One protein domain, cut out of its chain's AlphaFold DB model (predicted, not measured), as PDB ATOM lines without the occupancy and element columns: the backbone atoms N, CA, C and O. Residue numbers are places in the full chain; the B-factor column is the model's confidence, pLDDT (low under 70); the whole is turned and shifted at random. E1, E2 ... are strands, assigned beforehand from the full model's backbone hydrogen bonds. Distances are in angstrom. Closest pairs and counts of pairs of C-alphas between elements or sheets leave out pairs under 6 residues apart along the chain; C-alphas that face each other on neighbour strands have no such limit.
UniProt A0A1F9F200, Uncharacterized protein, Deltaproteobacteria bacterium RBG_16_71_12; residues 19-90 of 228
ATOM      1  N   CYS A  19     105.689 111.227 105.098       94.56
ATOM      2  CA  CYS A  19     106.176 112.270 104.209       94.56
ATOM      3  C   CYS A  19     105.862 113.617 104.837       94.56
ATOM      4  O   CYS A  19     104.711 113.906 105.169       94.56
ATOM      5  N   LYS A  20     106.880 114.458 104.975       94.12
ATOM      6  CA  LYS A  20     106.748 115.786 105.563       94.12
ATOM      7  C   LYS A  20     107.175 116.830 104.542       94.12
ATOM      8  O   LYS A  20     108.106 116.613 103.769       94.12
ATOM      9  N   SER A  21     106.472 117.958 104.539       95.62
ATOM     10  CA  SER A  21     106.708 119.071 103.619       95.62
ATOM     11  C   SER A  21     106.986 120.344 104.410       95.62
ATOM     12  O   SER A  21     106.184 120.740 105.253       95.62
ATOM     13  N   ALA A  22     108.128 120.977 104.154       94.50
ATOM     14  CA  ALA A  22     108.552 122.219 104.794       94.50
ATOM     15  C   ALA A  22     109.531 122.973 103.884       94.50
ATOM     16  O   ALA A  22     110.279 122.359 103.128       94.50
ATOM     17  N   TYR A  23     109.544 124.308 103.958       95.38
ATOM     18  CA  TYR A  23     110.469 125.156 103.186       95.38
ATOM     19  C   TYR A  23     110.420 124.916 101.661       95.38
ATOM     20  O   TYR A  23     111.436 125.006 100.976       95.38
ATOM     21  N   GLY A  24     109.247 124.552 101.131       93.94
ATOM     22  CA  GLY A  24     109.072 124.216  99.712       93.94
ATOM     23  C   GLY A  24     109.708 122.887  99.281       93.94
ATOM     24  O   GLY A  24     109.817 122.632  98.087       93.94
ATOM     25  N   LYS A  25     110.131 122.043 100.228       93.25
ATOM     26  CA  LYS A  25     110.695 120.710  99.981       93.25
ATOM     27  C   LYS A  25     109.843 119.646 100.665       93.25
ATOM     28  O   LYS A  25     109.249 119.904 101.712       93.25
ATOM     29  N   THR A  26     109.840 118.446 100.101       93.81
ATOM     30  CA  THR A  26     109.194 117.263 100.682       93.81
ATOM     31  C   THR A  26     110.233 116.163 100.828       93.81
ATOM     32  O   THR A  26     110.995 115.920  99.896       93.81
ATOM     33  N   ALA A  27     110.268 115.513 101.987       92.75
ATOM     34  CA  ALA A  27     111.061 114.308 102.208       92.75
ATOM     35  C   ALA A  27     110.204 113.249 102.898       92.75
ATOM     36  O   ALA A  27     109.304 113.580 103.675       92.75
ATOM     37  N   CYS A  28     110.502 111.987 102.601       94.88
ATOM     38  CA  CYS A  28     109.798 110.835 103.142       94.88
ATOM     39  C   CYS A  28     110.782 109.876 103.808       94.88
ATOM     40  O   CYS A  28     111.916 109.725 103.353       94.88
ATOM     41  N   GLY A  29     110.345 109.236 104.886       94.75
ATOM     42  CA  GLY A  29     111.129 108.262 105.637       94.75
ATOM     43  C   GLY A  29     110.547 108.073 107.029       94.75
ATOM     44  O   GLY A  29     109.340 108.185 107.219       94.75
ATOM     45  N   TYR A  30     111.392 107.798 108.013       93.69
ATOM     46  CA  TYR A  30     110.985 107.668 109.410       93.69
ATOM     47  C   TYR A  30     111.433 108.892 110.213       93.69
ATOM     48  O   TYR A  30     112.512 109.429 109.969       93.69
ATOM     49  N   HIS A  31     110.627 109.327 111.185       95.12
ATOM     50  CA  HIS A  31     110.981 110.393 112.140       95.12
ATOM     51  C   HIS A  31     111.501 111.676 111.468       95.12
ATOM     52  O   HIS A  31     112.587 112.176 111.784       95.12
ATOM     53  N   CYS A  32     110.743 112.205 110.506       96.38
ATOM     54  CA  CYS A  32     111.171 113.323 109.675       96.38
ATOM     55  C   CYS A  32     111.294 114.635 110.472       96.38
ATOM     56  O   CYS A  32     110.337 115.157 111.063       96.38
ATOM     57  N   LEU A  33     112.464 115.268 110.388       97.00
ATOM     58  CA  LEU A  33     112.771 116.534 111.043       97.00
ATOM     59  C   LEU A  33     112.981 117.644 110.008       97.00
ATOM     60  O   LEU A  33     113.775 117.515 109.078       97.00
ATOM     61  N   ALA A  34     112.275 118.757 110.206       97.31
ATOM     62  CA  ALA A  34     112.438 119.977 109.426       97.31
ATOM     63  C   ALA A  34     112.990 121.074 110.338       97.31
ATOM     64  O   ALA A  34     112.356 121.422 111.334       97.31
ATOM     65  N   ALA A  35     114.169 121.591 110.011       96.62
ATOM     66  CA  ALA A  35     114.826 122.672 110.737       96.62
ATOM     67  C   ALA A  35     115.777 123.416 109.795       96.62
ATOM     68  O   ALA A  35     116.278 122.837 108.835       96.62
ATOM     69  N   TYR A  36     116.033 124.697 110.066       96.38
ATOM     70  CA  TYR A  36     117.041 125.497 109.351       96.38
ATOM     71  C   TYR A  36     116.903 125.501 107.812       96.38
ATOM     72  O   TYR A  36     117.894 125.544 107.091       96.38
ATOM     73  N   GLY A  37     115.679 125.432 107.281       95.75
ATOM     74  CA  GLY A  37     115.454 125.431 105.828       95.75
ATOM     75  C   GLY A  37     115.696 124.080 105.138       95.75
ATOM     76  O   GLY A  37     115.594 123.986 103.911       95.75
ATOM     77  N   VAL A  38     115.998 123.025 105.897       94.31
ATOM     78  CA  VAL A  38     116.161 121.662 105.386       94.31
ATOM     79  C   VAL A  38     115.159 120.711 106.027       94.31
ATOM     80  O   VAL A  38     114.645 120.943 107.122       94.31
ATOM     81  N   ILE A  39     114.882 119.624 105.320       96.62
ATOM     82  CA  ILE A  39     114.066 118.520 105.799       96.62
ATOM     83  C   ILE A  39     114.810 117.215 105.536       96.62
ATOM     84  O   ILE A  39     115.300 116.998 104.428       96.62
ATOM     85  N   LYS A  40     114.934 116.379 106.566       96.81
ATOM     86  CA  LYS A  40     115.529 115.043 106.470       96.81
ATOM     87  C   LYS A  40     114.705 114.042 107.263       96.81
ATOM     88  O   LYS A  40     114.049 114.405 108.237       96.81
ATOM     89  N   CYS A  41     114.777 112.789 106.848       96.88
ATOM     90  CA  CYS A  41     114.135 111.663 107.503       96.88
ATOM     91  C   CYS A  41     115.180 110.571 107.738       96.88
ATOM     92  O   CYS A  41     116.163 110.485 107.000       96.88
ATOM     93  N   ALA A  42     114.982 109.754 108.764       95.25
ATOM     94  CA  ALA A  42     115.764 108.551 108.965       95.25
ATOM     95  C   ALA A  42     115.361 107.489 107.932       95.25
ATOM     96  O   ALA A  42     114.187 107.341 107.592       95.25
ATOM     97  N   GLU A  43     116.341 106.727 107.455       91.12
ATOM     98  CA  GLU A  43     116.124 105.629 106.502       91.12
ATOM     99  C   GLU A  43     115.545 104.381 107.187       91.12
ATOM    100  O   GLU A  43     114.850 103.580 106.560       91.12
ATOM    101  N   HIS A  44     115.782 104.240 108.495       91.94
ATOM    102  CA  HIS A  44     115.360 103.095 109.295       91.94
ATOM    103  C   HIS A  44     114.307 103.464 110.350       91.94
ATOM    104  O   HIS A  44     114.397 104.542 110.942       91.94
ATOM    105  N   PRO A  45     113.373 102.547 110.686       91.44
ATOM    106  CA  PRO A  45     112.328 102.792 111.684       91.44
ATOM    107  C   PRO A  45     112.843 103.130 113.086       91.44
ATOM    108  O   PRO A  45     112.142 103.798 113.845       91.44
ATOM    109  N   GLN A  46     114.034 102.635 113.449       92.25
ATOM    110  CA  GLN A  46     114.655 102.911 114.750       92.25
ATOM    111  C   GLN A  46     115.631 104.098 114.710       92.25
ATOM    112  O   GLN A  46     116.169 104.474 115.750       92.25
ATOM    113  N   GLY A  47     115.888 104.670 113.531       94.50
ATOM    114  CA  GLY A  47     116.703 105.871 113.402       94.50
ATOM    115  C   GLY A  47     115.923 107.110 113.836       94.50
ATOM    116  O   GLY A  47     114.701 107.142 113.783       94.50
ATOM    117  N   THR A  48     116.627 108.155 114.249       96.12
ATOM    118  CA  THR A  48     116.042 109.455 114.592       96.12
ATOM    119  C   THR A  48     116.813 110.561 113.887       96.12
ATOM    120  O   THR A  48     117.961 110.377 113.484       96.12
ATOM    121  N   CYS A  49     116.178 111.716 113.720       97.31
ATOM    122  CA  CYS A  49     116.827 112.909 113.197       97.31
ATOM    123  C   CYS A  49     117.035 113.933 114.314       97.31
ATOM    124  O   CYS A  49     116.137 114.180 115.121       97.31
ATOM    125  N   LYS A  50     118.204 114.578 114.327       97.94
ATOM    126  CA  LYS A  50     118.564 115.634 115.277       97.94
ATOM    127  C   LYS A  50     119.025 116.878 114.527       97.94
ATOM    128  O   LYS A  50     119.811 116.785 113.584       97.94
ATOM    129  N   ALA A  51     118.533 118.034 114.963       97.06
ATOM    130  CA  ALA A  51     118.933 119.338 114.450       97.06
ATOM    131  C   ALA A  51     119.740 120.091 115.501       97.06
ATOM    132  O   ALA A  51     119.319 120.181 116.654       97.06
ATOM    133  N   ALA A  52     120.870 120.659 115.092       95.25
ATOM    134  CA  ALA A  52     121.621 121.614 115.893       95.25
ATOM    135  C   ALA A  52     122.499 122.474 114.983       95.25
ATOM    136  O   ALA A  52     122.937 122.016 113.933       95.25
ATOM    137  N   TYR A  53     122.776 123.711 115.400       94.50
ATOM    138  CA  TYR A  53     123.775 124.584 114.767       94.50
ATOM    139  C   TYR A  53     123.581 124.836 113.257       94.50
ATOM    140  O   TYR A  53     124.548 125.048 112.538       94.50
ATOM    141  N   GLY A  54     122.340 124.831 112.761       94.94
ATOM    142  CA  GLY A  54     122.067 125.009 111.327       94.94
ATOM    143  C   GLY A  54     122.074 123.711 110.514       94.94
ATOM    144  O   GLY A  54     121.752 123.733 109.331       94.94
ATOM    145  N   GLU A  55     122.383 122.576 111.138       94.38
ATOM    146  CA  GLU A  55     122.490 121.274 110.485       94.38
ATOM    147  C   GLU A  55     121.406 120.304 110.963       94.38
ATOM    148  O   GLU A  55     120.881 120.406 112.076       94.38
ATOM    149  N   VAL A  56     121.091 119.328 110.109       96.88
ATOM    150  CA  VAL A  56     120.238 118.178 110.433       96.88
ATOM    151  C   VAL A  56     120.971 116.899 110.043       96.88
ATOM    152  O   VAL A  56     121.379 116.744 108.884       96.88
ATOM    153  N   ALA A  57     121.103 115.970 110.988       96.62
ATOM    154  CA  ALA A  57     121.622 114.624 110.760       96.62
ATOM    155  C   ALA A  57     120.590 113.581 111.197       96.62
ATOM    156  O   ALA A  57     119.830 113.815 112.136       96.62
ATOM    157  N   CYS A  58     120.566 112.444 110.504       97.31
ATOM    158  CA  CYS A  58     119.665 111.334 110.788       97.31
ATOM    159  C   CYS A  58     120.458 110.031 110.859       97.31
ATOM    160  O   CYS A  58     121.424 109.861 110.117       97.31
ATOM    161  N   GLY A  59     120.060 109.137 111.759       96.25
ATOM    162  CA  GLY A  59     120.715 107.853 111.989       96.25
ATOM    163  C   GLY A  59     120.408 107.334 113.389       96.25
ATOM    164  O   GLY A  59     119.346 107.614 113.942       96.25
ATOM    165  N   PHE A  60     121.339 106.601 113.980       94.56
ATOM    166  CA  PHE A  60     121.218 106.056 115.332       94.56
ATOM    167  C   PHE A  60     122.056 106.879 116.319       94.56
ATOM    168  O   PHE A  60     123.041 107.493 115.923       94.56
ATOM    169  N   ASP A  61     121.639 106.934 117.586       96.06
ATOM    170  CA  ASP A  61     122.353 107.614 118.684       96.06
ATOM    171  C   ASP A  61     122.954 108.991 118.322       96.06
ATOM    172  O   ASP A  61     124.162 109.219 118.345       96.06
ATOM    173  N   CYS A  62     122.102 109.931 117.912       96.69
ATOM    174  CA  CYS A  62     122.561 111.227 117.422       96.69
ATOM    175  C   CYS A  62     123.094 112.150 118.536       96.69
ATOM    176  O   CYS A  62     122.361 112.568 119.444       96.69
ATOM    177  N   THR A  63     124.323 112.638 118.371       97.50
ATOM    178  CA  THR A  63     124.973 113.583 119.290       97.50
ATOM    179  C   THR A  63     125.227 114.925 118.613       97.50
ATOM    180  O   THR A  63     125.645 114.998 117.460       97.50
ATOM    181  N   ALA A  64     124.951 116.006 119.346       96.75
ATOM    182  CA  ALA A  64     125.210 117.370 118.909       96.75
ATOM    183  C   ALA A  64     126.123 118.061 119.920       96.75
ATOM    184  O   ALA A  64     125.751 118.209 121.084       96.75
ATOM    185  N   ALA A  65     127.306 118.474 119.482       95.94
ATOM    186  CA  ALA A  65     128.295 119.162 120.301       95.94
ATOM    187  C   ALA A  65     129.227 119.981 119.404       95.94
ATOM    188  O   ALA A  65     129.377 119.677 118.223       95.94
ATOM    189  N   PHE A  66     129.853 121.014 119.970       93.56
ATOM    190  CA  PHE A  66     130.897 121.797 119.296       93.56
ATOM    191  C   PHE A  66     130.498 122.341 117.910       93.56
ATOM    192  O   PHE A  66     131.301 122.344 116.983       93.56
ATOM    193  N   GLY A  67     129.246 122.778 117.745       93.69
ATOM    194  CA  GLY A  67     128.780 123.322 116.467       93.69
ATOM    195  C   GLY A  67     128.409 122.278 115.409       93.69
ATOM    196  O   GLY A  67     128.135 122.658 114.281       93.69
ATOM    197  N   LYS A  68     128.395 120.981 115.747       93.56
ATOM    198  CA  LYS A  68     128.117 119.884 114.809       93.56
ATOM    199  C   LYS A  68     127.034 118.955 115.333       93.56
ATOM    200  O   LYS A  68     126.845 118.828 116.546       93.56
ATOM    201  N   VAL A  69     126.367 118.251 114.422       96.81
ATOM    202  CA  VAL A  69     125.482 117.126 114.744       96.81
ATOM    203  C   VAL A  69     125.834 115.916 113.887       96.81
ATOM    204  O   VAL A  69     125.969 116.017 112.671       96.81
ATOM    205  N   ARG A  70     125.998 114.753 114.522       96.31
ATOM    206  CA  ARG A  70     126.233 113.481 113.829       96.31
ATOM    207  C   ARG A  70     125.417 112.364 114.456       96.31
ATOM    208  O   ARG A  70     125.072 112.422 115.634       96.31
ATOM    209  N   CYS A  71     125.134 111.360 113.643       96.81
ATOM    210  CA  CYS A  71     124.463 110.133 114.036       96.81
ATOM    211  C   CYS A  71     125.295 108.947 113.549       96.81
ATOM    212  O   CYS A  71     126.013 109.059 112.552       96.81
ATOM    213  N   ALA A  72     125.195 107.824 114.246       94.75
ATOM    214  CA  ALA A  72     125.798 106.581 113.823       94.75
ATOM    215  C   ALA A  72     125.020 106.029 112.616       94.75
ATOM    216  O   ALA A  72     123.789 106.143 112.586       94.75
ATOM    217  N   PRO A  73     125.708 105.447 111.620       88.56
ATOM    218  CA  PRO A  73     125.051 104.920 110.426       88.56
ATOM    219  C   PRO A  73     124.321 103.597 110.692       88.56
ATOM    220  O   PRO A  73     123.320 103.319 110.042       88.56
ATOM    221  N   ASP A  74     124.781 102.814 111.674       87.88
ATOM    222  CA  ASP A  74     124.289 101.462 111.941       87.88
ATOM    223  C   ASP A  74     123.555 101.350 113.290       87.88
ATOM    224  O   ASP A  74     123.941 102.015 114.264       87.88
ATOM    225  N   PRO A  75     122.550 100.456 113.402       88.56
ATOM    226  CA  PRO A  75     121.917 100.139 114.676       88.56
ATOM    227  C   PRO A  75     122.939  99.709 115.736       88.56
ATOM    228  O   PRO A  75     123.772  98.832 115.505       88.56
ATOM    229  N   GLY A  76     122.844 100.310 116.923       86.75
ATOM    230  CA  GLY A  76     123.744 100.041 118.048       86.75
ATOM    231  C   GLY A  76     125.067 100.810 118.011       86.75
ATOM    232  O   GLY A  76     125.829 100.715 118.969       86.75
ATOM    233  N   GLY A  77     125.342 101.580 116.953       90.75
ATOM    234  CA  GLY A  77     126.431 102.551 116.973       90.75
ATOM    235  C   GLY A  77     126.182 103.666 117.991       90.75
ATOM    236  O   GLY A  77     125.040 103.945 118.354       90.75
ATOM    237  N   VAL A  78     127.266 104.285 118.459       92.06
ATOM    238  CA  VAL A  78     127.238 105.299 119.520       92.06
ATOM    239  C   VAL A  78     128.013 106.525 119.059       92.06
ATOM    240  O   VAL A  78     129.149 106.397 118.596       92.06
ATOM    241  N   CYS A  79     127.434 107.714 119.201       93.62
ATOM    242  CA  CYS A  79     128.132 108.967 118.931       93.62
ATOM    243  C   CYS A  79     128.448 109.696 120.227       93.62
ATOM    244  O   CYS A  79     127.565 110.012 121.022       93.62
ATOM    245  N   LYS A  80     129.717 110.059 120.412       95.12
ATOM    246  CA  LYS A  80     130.186 110.802 121.586       95.12
ATOM    247  C   LYS A  80     130.852 112.102 121.163       95.12
ATOM    248  O   LYS A  80     131.506 112.187 120.125       95.12
ATOM    249  N   ALA A  81     130.684 113.124 121.990       94.38
ATOM    250  CA  ALA A  81     131.407 114.376 121.857       94.38
ATOM    251  C   ALA A  81     132.828 114.190 122.413       94.38
ATOM    252  O   ALA A  81     132.985 113.845 123.583       94.38
ATOM    253  N   ALA A  82     133.854 114.404 121.592       84.56
ATOM    254  CA  ALA A  82     135.250 114.270 121.996       84.56
ATOM    255  C   ALA A  82     136.134 115.253 121.219       84.56
ATOM    256  O   ALA A  82     135.983 115.407 120.012       84.56
ATOM    257  N   PHE A  83     137.065 115.907 121.918       86.69
ATOM    258  CA  PHE A  83     138.107 116.758 121.323       86.69
ATOM    259  C   PHE A  83     137.598 117.831 120.334       86.69
ATOM    260  O   PHE A  83     138.232 118.087 119.315       86.69
ATOM    261  N   GLY A  84     136.455 118.466 120.611       90.81
ATOM    262  CA  GLY A  84     135.897 119.489 119.716       90.81
ATOM    263  C   GLY A  84     135.166 118.930 118.487       90.81
ATOM    264  O   GLY A  84     134.823 119.688 117.580       90.81
ATOM    265  N   ASP A  85     134.907 117.621 118.439       90.75
ATOM    266  CA  ASP A  85     134.117 116.975 117.392       90.75
ATOM    267  C   ASP A  85     133.063 116.019 117.976       90.75
ATOM    268  O   ASP A  85     133.037 115.727 119.176       90.75
ATOM    269  N   VAL A  86     132.174 115.529 117.113       92.38
ATOM    270  CA  VAL A  86     131.316 114.375 117.398       92.38
ATOM    271  C   VAL A  86     131.883 113.181 116.640       92.38
ATOM    272  O   VAL A  86     131.964 113.209 115.414       92.38
ATOM    273  N   VAL A  87     132.281 112.131 117.349       90.81
ATOM    274  CA  VAL A  87     132.825 110.906 116.751       90.81
ATOM    275  C   VAL A  87     131.830 109.782 116.970       90.81
ATOM    276  O   VAL A  87     131.354 109.581 118.087       90.81
ATOM    277  N   CYS A  88     131.514 109.063 115.899       91.25
ATOM    278  CA  CYS A  88     130.593 107.939 115.929       91.25
ATOM    279  C   CYS A  88     131.360 106.641 115.704       91.25
ATOM    280  O   CYS A  88     132.191 106.555 114.800       91.25
ATOM    281  N   SER A  89     131.071 105.637 116.521       86.81
ATOM    282  CA  SER A  89     131.550 104.270 116.346       86.81
ATOM    283  C   SER A  89     130.391 103.366 115.941       86.81
ATOM    284  O   SER A  89     129.247 103.597 116.338       86.81
ATOM    285  N   GLY A  90     130.687 102.317 115.169       82.62
ATOM    286  CA  GLY A  90     129.740 101.221 114.954       82.62
ATOM    287  C   GLY A  90     129.408 100.492 116.267       82.62
ATOM    288  O   GLY A  90     130.001 100.802 117.307       82.62
TER     289      GLY A  90
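AT A GLANCE: This is residues 19 to 90 of the 228 residues of an uncharacterized protein of Deltaproteobacteria bacterium RBG_16_71_12 (UniProt A0A1F9F200). The chain folds back and forth into a row of five narrow hairpins, set one after another along the longest axis of a thin, flat slab. The two-residue turns 23 to 24, 36 to 37, 53 to 54, 66 to 67 and 83 to 84 lie along one long rim; the bends of E2 and E5 and the links 43 to 47 and 73 to 77 lie along the opposite rim. The printed part has 72 residues, with no named helix and eight named strands, E1 to E8 in order, in three small antiparallel sheets, E1 - E2 - E3, E4 - E5 - E6 and E7 - E8; the class is all strand. It is compact, with a radius of gyration of the C-alphas of 12.1 A, and spans 37 by 24 by 10 A, only just flat.

IN THESE COORDINATES: E1, residues 19 to 22, begins at C-alpha 19 (106.176, 112.270, 104.209) and is 10.2 A long. E2 is residues 25 to 35, 11.7 A from first to last C-alpha, and bends by 145 degrees at residue 29. E3 is residues 38 to 42, 13.6 A, and E4 residues 48 to 52, 13.4 A. E5, residues 55 to 65, starts at (122.490, 121.274, 110.485), is 11.6 A long and bends by 145 degrees at residue 59. E6 is residues 68 to 72, 13.5 A, and E7 residues 78 to 82, 12.3 A. E8, residues 85 to 89, 13.0 A, ends at (131.550, 104.270, 116.346).

HOW THE PARTS SIT: E1, E2 and E3 form a meander, each strand the antiparallel neighbour of the one before. The pairing is staggered: residues 25 to 28 of E2 pair with E1, where N 20 and O 27 are 2.9 A apart, and residues 30 to 35 with E3, where N 33 and O 40 are 2.8 A apart. The closest C-alphas of E3 and E5, those of Ala 42 and Cys 58, are 5.1 A apart. E4, E5 and E6 form a second meander, likewise staggered, with N 50 and O 57 at 2.8 A and N 63 and O 70 at 2.8 A. This sheet and the hairpin E7 and E8 form a sandwich, two sheets face to face, their best planes 45 degrees apart. In that hairpin N 80 and O 87 are 2.9 A apart. The closest C-alphas of E6 and E8, those of Ala 72 and Cys 88, are 5.4 A apart. E1 and E8 are apart.

THE WHOLE: The C-alphas farthest apart are those of Gly 24 and Phe 83, 37.0 A. The printed part has no cut, and its links between strands are tight. The mean pLDDT of the printed part is 93.9, and no printed residue is under 70.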